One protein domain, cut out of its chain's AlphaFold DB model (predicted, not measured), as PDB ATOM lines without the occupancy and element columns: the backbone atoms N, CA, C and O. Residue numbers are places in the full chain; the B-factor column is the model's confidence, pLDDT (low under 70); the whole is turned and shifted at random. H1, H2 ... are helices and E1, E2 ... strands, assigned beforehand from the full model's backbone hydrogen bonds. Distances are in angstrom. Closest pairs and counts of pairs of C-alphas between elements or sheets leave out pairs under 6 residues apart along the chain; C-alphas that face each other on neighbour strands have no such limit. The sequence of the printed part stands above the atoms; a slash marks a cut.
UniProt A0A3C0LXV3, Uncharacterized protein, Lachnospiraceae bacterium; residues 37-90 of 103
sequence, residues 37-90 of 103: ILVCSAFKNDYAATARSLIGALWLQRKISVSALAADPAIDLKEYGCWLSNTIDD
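What this domain is: This is residues 37 to 90 of the 103 residues of an uncharacterized protein of Lachnospiraceae bacterium (UniProt A0A3C0LXV3). A small hairpin of two strands, E1 and E2, stands at one end of the domain and helix H1 at the other, with the short helix H2 between them. A long stretch with no named element, residues 37 to 53, makes a wide loop before H1. The printed part has 54 residues, under half of them in named elements, which follow the chain as H1, H2, E1, E2; the sheet, in the order E1 - E2, is antiparallel, and the class is mixed, helices and strands. The whole is compact, with a radius of gyration of the C-alphas of 10.8 A and spans of 28 by 28 by 17 A.

Where its parts are: E1 is residues 73 to 77, 9.1 A from first to last C-alpha, beginning with C-alpha 73 at (13.490, 15.638, 39.533). E2 is residues 82 to 85, 10.1 A long, ending with C-alpha 85 at (17.365, 16.937, 41.445). H2 is residues 66 to 71, 8.7 A long. H1 is residues 54 to 62, 10.9 A long, beginning with C-alpha 54 at (21.943, 32.064, 43.548).

How they stand to each other: E1 and E2 form a hairpin, antiparallel at 170 degrees. N 74 and O 84, 2.9 A, and N 84 and O 75, 2.9 A, are within hydrogen-bond range. The closest C-alphas of H2 and E2 are those of Leu 69 and Ser 85, 5.6 A apart. H1 and H2 only just touch, with 3 pairs of C-alphas within 8 A, the closest being those of Ile 55 and Val 66, 6.6 A. Their lines are about perpendicular, at 80 degrees. H1 is apart from E1 and E2. In H1 and H2 every O i to N i+4 pair is within hydrogen-bond range.

The domain as a whole: The two C-alphas farthest apart are those of Gln 61 and Glu 79, 30.5 A. The printed part has no cut, and the three links between named elements are tight. The mean pLDDT of the printed part is 91.2; residue 90 is the one under 70.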
ATOM      1  N   ILE A  37      24.549  18.338  49.568       90.19
ATOM      2  CA  ILE A  37      23.281  18.912  49.107       90.19
ATOM      3  C   ILE A  37      23.351  20.429  49.219       90.19
ATOM      4  O   ILE A  37      23.650  20.972  50.283       90.19
ATOM      5  N   LEU A  38      22.985  21.111  48.134       92.44
ATOM      6  CA  LEU A  38      22.720  22.543  48.127       92.44
ATOM      7  C   LEU A  38      21.209  22.790  48.117       92.44
ATOM      8  O   LEU A  38      20.520  22.443  47.160       92.44
ATOM      9  N   VAL A  39      20.694  23.438  49.162       93.25
ATOM     10  CA  VAL A  39      19.290  23.864  49.210       93.25
ATOM     11  C   VAL A  39      19.173  25.266  48.619       93.25
ATOM     12  O   VAL A  39      19.679  26.233  49.186       93.25
ATOM     13  N   CYS A  40      18.483  25.385  47.486       91.69
ATOM     14  CA  CYS A  40      18.203  26.662  46.837       91.69
ATOM     15  C   CYS A  40      16.733  27.040  47.037       91.69
ATOM     16  O   CYS A  40      15.837  26.329  46.587       91.69
ATOM     17  N   SER A  41      16.475  28.180  47.679       91.00
ATOM     18  CA  SER A  41      15.122  28.750  47.730       91.00
ATOM     19  C   SER A  41      14.764  29.387  46.388       91.00
ATOM     20  O   SER A  41      15.604  30.037  45.766       91.00
ATOM     21  N   ALA A  42      13.518  29.220  45.952       92.00
ATOM     22  CA  ALA A  42      13.007  29.781  44.707       92.00
ATOM     23  C   ALA A  42      11.489  29.977  44.792       92.00
ATOM     24  O   ALA A  42      10.817  29.332  45.602       92.00
ATOM     25  N   PHE A  43      10.938  30.840  43.937       90.56
ATOM     26  CA  PHE A  43       9.491  30.906  43.758       90.56
ATOM     27  C   PHE A  43       9.000  29.657  43.021       90.56
ATOM     28  O   PHE A  43       9.700  29.077  42.188       90.56
ATOM     29  N   LYS A  44       7.776  29.223  43.336       88.06
ATOM     30  CA  LYS A  44       7.182  28.034  42.721       88.06
ATOM     31  C   LYS A  44       7.169  28.185  41.198       88.06
ATOM     32  O   LYS A  44       6.575  29.128  40.686       88.06
ATOM     33  N   ASN A  45       7.764  27.216  40.504       84.69
ATOM     34  CA  ASN A  45       7.863  27.157  39.042       84.69
ATOM     35  C   ASN A  45       8.635  28.317  38.382       84.69
ATOM     36  O   ASN A  45       8.616  28.416  37.157       84.69
ATOM     37  N   ASP A  46       9.336  29.154  39.150       92.44
ATOM     38  CA  ASP A  46      10.201  30.206  38.617       92.44
ATOM     39  C   ASP A  46      11.657  29.915  38.989       92.44
ATOM     40  O   ASP A  46      12.138  30.199  40.088       92.44
ATOM     41  N   TYR A  47      12.336  29.282  38.036       95.00
ATOM     42  CA  TYR A  47      13.729  28.857  38.139       95.00
ATOM     43  C   TYR A  47      14.599  29.530  37.075       95.00
ATOM     44  O   TYR A  47      15.640  28.994  36.684       95.00
ATOM     45  N   ALA A  48      14.158  30.676  36.551       95.00
ATOM     46  CA  ALA A  48      14.947  31.433  35.594       95.00
ATOM     47  C   ALA A  48      16.271  31.888  36.229       95.00
ATOM     48  O   ALA A  48      16.342  32.242  37.407       95.00
ATOM     49  N   ALA A  49      17.337  31.892  35.425       94.50
ATOM     50  CA  ALA A  49      18.655  32.365  35.835       94.50
ATOM     51  C   ALA A  49      18.659  33.895  35.988       94.50
ATOM     52  O   ALA A  49      19.149  34.634  35.134       94.50
ATOM     53  N   THR A  50      18.096  34.380  37.089       94.69
ATOM     54  CA  THR A  50      17.993  35.809  37.379       94.69
ATOM     55  C   THR A  50      19.335  36.348  37.859       94.69
ATOM     56  O   THR A  50      19.946  35.810  38.787       94.69
ATOM     57  N   ALA A  51      19.806  37.435  37.247       91.69
ATOM     58  CA  ALA A  51      21.072  38.063  37.610       91.69
ATOM     59  C   ALA A  51      21.123  38.435  39.105       91.69
ATOM     60  O   ALA A  51      20.149  38.941  39.661       91.69
ATOM     61  N   ARG A  52      22.288  38.223  39.734       90.56
ATOM     62  CA  ARG A  52      22.540  38.450  41.175       90.56
ATOM     63  C   ARG A  52      21.736  37.556  42.132       90.56
ATOM     64  O   ARG A  52      21.734  37.813  43.331       90.56
ATOM     65  N   SER A  53      21.073  36.515  41.632       94.19
ATOM     66  CA  SER A  53      20.508  35.444  42.461       94.19
ATOM     67  C   SER A  53      21.452  34.241  42.519       94.19
ATOM     68  O   SER A  53      22.314  34.087  41.650       94.19
ATOM     69  N   LEU A  54      21.241  33.349  43.492       93.88
ATOM     70  CA  LEU A  54      21.943  32.064  43.548       93.88
ATOM     71  C   LEU A  54      21.726  31.244  42.265       93.88
ATOM     72  O   LEU A  54      22.685  30.716  41.715       93.88
ATOM     73  N   ILE A  55      20.496  31.206  41.734       95.81
ATOM     74  CA  ILE A  55      20.177  30.502  40.479       95.81
ATOM     75  C   ILE A  55      20.986  31.078  39.308       95.81
ATOM     76  O   ILE A  55      21.548  30.337  38.502       95.81
ATOM     77  N   GLY A  56      21.095  32.407  39.230       95.44
ATOM     78  CA  GLY A  56      21.926  33.075  38.231       95.44
ATOM     79  C   GLY A  56      23.411  32.735  38.369       95.44
ATOM     80  O   GLY A  56      24.074  32.488  37.363       95.44
ATOM     81  N   ALA A  57      23.935  32.686  39.598       93.88
ATOM     82  CA  ALA A  57      25.331  32.329  39.860       93.88
ATOM     83  C   ALA A  57      25.633  30.865  39.491       93.88
ATOM     84  O   ALA A  57      26.613  30.612  38.787       93.88
ATOM     85  N   LEU A  58      24.752  29.928  39.861       93.25
ATOM     86  CA  LEU A  58      24.844  28.511  39.488       93.25
ATOM     87  C   LEU A  58      24.918  28.334  37.968       93.25
ATOM     88  O   LEU A  58      25.786  27.620  37.460       93.25
ATOM     89  N   TRP A  59      24.073  29.046  37.221       94.06
ATOM     90  CA  TRP A  59      24.098  28.991  35.763       94.06
ATOM     91  C   TRP A  59      25.375  29.599  35.173       94.06
ATOM     92  O   TRP A  59      26.057  28.975  34.362       94.06
ATOM     93  N   LEU A  60      25.730  30.821  35.571       92.38
ATOM     94  CA  LEU A  60      26.826  31.556  34.938       92.38
ATOM     95  C   LEU A  60      28.200  30.965  35.277       92.38
ATOM     96  O   LEU A  60      29.023  30.814  34.368       92.38
ATOM     97  N   GLN A  61      28.421  30.612  36.548       90.25
ATOM     98  CA  GLN A  61      29.719  30.199  37.087       90.25
ATOM     99  C   GLN A  61      29.932  28.681  37.102       90.25
ATOM    100  O   GLN A  61      31.075  28.232  37.054       90.25
ATOM    101  N   ARG A  62      28.856  27.890  37.202       87.88
ATOM    102  CA  ARG A  62      28.926  26.421  37.308       87.88
ATOM    103  C   ARG A  62      28.197  25.683  36.184       87.88
ATOM    104  O   ARG A  62      28.296  24.470  36.115       87.88
ATOM    105  N   LYS A  63      27.516  26.399  35.277       91.62
ATOM    106  CA  LYS A  63      26.729  25.826  34.165       91.62
ATOM    107  C   LYS A  63      25.593  24.907  34.624       91.62
ATOM    108  O   LYS A  63      25.097  24.098  33.845       91.62
ATOM    109  N   ILE A  64      25.121  25.091  35.855       92.31
ATOM    110  CA  ILE A  64      24.001  24.340  36.423       92.31
ATOM    111  C   ILE A  64      22.705  25.104  36.139       92.31
ATOM    112  O   ILE A  64      22.515  26.224  36.612       92.31
ATOM    113  N   SER A  65      21.804  24.501  35.365       93.69
ATOM    114  CA  SER A  65      20.484  25.069  35.071       93.69
ATOM    115  C   SER A  65      19.429  24.501  36.021       93.69
ATOM    116  O   SER A  65      18.988  23.364  35.859       93.69
ATOM    117  N   VAL A  66      18.987  25.296  37.000       94.81
ATOM    118  CA  VAL A  66      17.957  24.864  37.966       94.81
ATOM    119  C   VAL A  66      16.623  24.575  37.273       94.81
ATOM    120  O   VAL A  66      15.934  23.636  37.658       94.81
ATOM    121  N   SER A  67      16.272  25.319  36.220       95.31
ATOM    122  CA  SER A  67      15.062  25.051  35.434       95.31
ATOM    123  C   SER A  67      15.123  23.714  34.693       95.31
ATOM    124  O   SER A  67      14.109  23.024  34.623       95.31
ATOM    125  N   ALA A  68      16.299  23.320  34.191       94.19
ATOM    126  CA  ALA A  68      16.489  22.011  33.570       94.19
ATOM    127  C   ALA A  68      16.390  20.885  34.609       94.19
ATOM    128  O   ALA A  68      15.691  19.904  34.381       94.19
ATOM    129  N   LEU A  69      17.013  21.063  35.778       94.62
ATOM    130  CA  LEU A  69      16.922  20.106  36.885       94.62
ATOM    131  C   LEU A  69      15.479  19.956  37.406       94.62
ATOM    132  O   LEU A  69      15.056  18.853  37.735       94.62
ATOM    133  N   ALA A  70      14.701  21.042  37.445       94.19
ATOM    134  CA  ALA A  70      13.310  21.024  37.907       94.19
ATOM    135  C   ALA A  70      12.360  20.252  36.973       94.19
ATOM    136  O   ALA A  70      11.287  19.816  37.407       94.19
ATOM    137  N   ALA A  71      12.728  20.131  35.693       94.06
ATOM    138  CA  ALA A  71      11.954  19.413  34.686       94.06
ATOM    139  C   ALA A  71      12.076  17.885  34.826       94.06
ATOM    140  O   ALA A  71      11.167  17.178  34.398       94.06
ATOM    141  N   ASP A  72      13.152  17.400  35.454       93.25
ATOM    142  CA  ASP A  72      13.422  15.977  35.685       93.25
ATOM    143  C   ASP A  72      13.957  15.734  37.116       93.25
ATOM    144  O   ASP A  72      15.159  15.529  37.325       93.25
ATOM    145  N   PRO A  73      13.090  15.837  38.146       93.50
ATOM    146  CA  PRO A  73      13.490  15.638  39.533       93.50
ATOM    147  C   PRO A  73      13.652  14.148  39.870       93.50
ATOM    148  O   PRO A  73      12.813  13.322  39.516       93.50
ATOM    149  N   ALA A  74      14.666  13.811  40.671       94.69
ATOM    150  CA  ALA A  74      14.796  12.476  41.263       94.69
ATOM    151  C   ALA A  74      13.695  12.202  42.297       94.69
ATOM    152  O   ALA A  74      13.231  11.071  42.454       94.69
ATOM    153  N   ILE A  75      13.291  13.245  43.029       94.88
ATOM    154  CA  ILE A  75      12.188  13.200  43.986       94.88
ATOM    155  C   ILE A  75      11.324  14.438  43.772       94.88
ATOM    156  O   ILE A  75      11.774  15.565  43.997       94.88
ATOM    157  N   ASP A  76      10.076  14.225  43.367       93.00
ATOM    158  CA  ASP A  76       9.089  15.292  43.249       93.00
ATOM    159  C   ASP A  76       8.269  15.390  44.544       93.00
ATOM    160  O   ASP A  76       7.482  14.503  44.867       93.00
ATOM    161  N   LEU A  77       8.491  16.467  45.300       90.88
ATOM    162  CA  LEU A  77       7.760  16.815  46.523       90.88
ATOM    163  C   LEU A  77       7.062  18.172  46.357       90.88
ATOM    164  O   LEU A  77       6.897  18.916  47.326       90.88
ATOM    165  N   LYS A  78       6.680  18.550  45.126       87.31
ATOM    166  CA  LYS A  78       6.147  19.894  44.829       87.31
ATOM    167  C   LYS A  78       4.872  20.222  45.603       87.31
ATOM    168  O   LYS A  78       4.564  21.404  45.764       87.31
ATOM    169  N   GLU A  79       4.156  19.218  46.112       90.88
ATOM    170  CA  GLU A  79       3.041  19.410  47.051       90.88
ATOM    171  C   GLU A  79       3.483  20.077  48.368       90.88
ATOM    172  O   GLU A  79       2.753  20.901  48.913       90.88
ATOM    173  N   TYR A  80       4.715  19.814  48.814       90.50
ATOM    174  CA  TYR A  80       5.363  20.428  49.978       90.50
ATOM    175  C   TYR A  80       6.256  21.622  49.603       90.50
ATOM    176  O   TYR A  80       6.958  22.170  50.451       90.50
ATOM    177  N   GLY A  81       6.238  22.044  48.335       90.12
ATOM    178  CA  GLY A  81       6.973  23.215  47.856       90.12
ATOM    179  C   GLY A  81       8.453  22.980  47.542       90.12
ATOM    180  O   GLY A  81       9.181  23.954  47.366       90.12
ATOM    181  N   CYS A  82       8.912  21.730  47.436       93.44
ATOM    182  CA  CYS A  82      10.300  21.420  47.086       93.44
ATOM    183  C   CYS A  82      10.413  20.235  46.122       93.44
ATOM    184  O   CYS A  82       9.446  19.550  45.815       93.44
ATOM    185  N   TRP A  83      11.607  20.008  45.599       94.81
ATOM    186  CA  TRP A  83      11.963  18.823  44.825       94.81
ATOM    187  C   TRP A  83      13.471  18.615  44.966       94.81
ATOM    188  O   TRP A  83      14.195  19.542  45.340       94.81
ATOM    189  N   LEU A  84      13.936  17.400  44.701       95.56
ATOM    190  CA  LEU A  84      15.355  17.061  44.688       95.56
ATOM    191  C   LEU A  84      15.753  16.678  43.266       95.56
ATOM    192  O   LEU A  84      15.076  15.866  42.631       95.56
ATOM    193  N   SER A  85      16.834  17.269  42.763       94.81
ATOM    194  CA  SER A  85      17.365  16.937  41.445       94.81
ATOM    195  C   SER A  85      17.933  15.521  41.413       94.81
ATOM    196  O   SER A  85      18.277  14.944  42.445       94.81
ATOM    197  N   ASN A  86      18.112  14.992  40.205       92.25
ATOM    198  CA  ASN A  86      19.128  13.970  39.992       92.25
ATOM    199  C   ASN A  86      20.515  14.503  40.383       92.25
ATOM    200  O   ASN A  86      20.729  15.715  40.521       92.25
ATOM    201  N   THR A  87      21.455  13.589  40.590       88.50
ATOM    202  CA  THR A  87      22.846  13.938  40.856       88.50
ATOM    203  C   THR A  87      23.389  14.823  39.733       88.50
ATOM    204  O   THR A  87      23.195  14.516  38.560       88.50
ATOM    205  N   ILE A  88      24.034  15.936  40.094       82.19
ATOM    206  CA  ILE A  88      24.528  16.924  39.122       82.19
ATOM    207  C   ILE A  88      25.843  16.447  38.473       82.19
ATOM    208  O   ILE A  88      26.061  16.722  37.296       82.19
ATOM    209  N   ASP A  89      26.633  15.639  39.198       70.38
ATOM    210  CA  ASP A  89      27.914  15.078  38.756       70.38
ATOM    211  C   ASP A  89      28.005  13.573  39.102       70.38
ATOM    212  O   ASP A  89      27.587  13.157  40.182       70.38
ATOM    213  N   ASP A  90      28.650  12.751  38.265       51.84
ATOM    214  CA  ASP A  90      28.815  11.300  38.511       51.84
ATOM    215  C   ASP A  90      29.677  10.953  39.749       51.84
ATOM    216  O   ASP A  90      29.731   9.800  40.179       51.84
TER     217      ASP A  90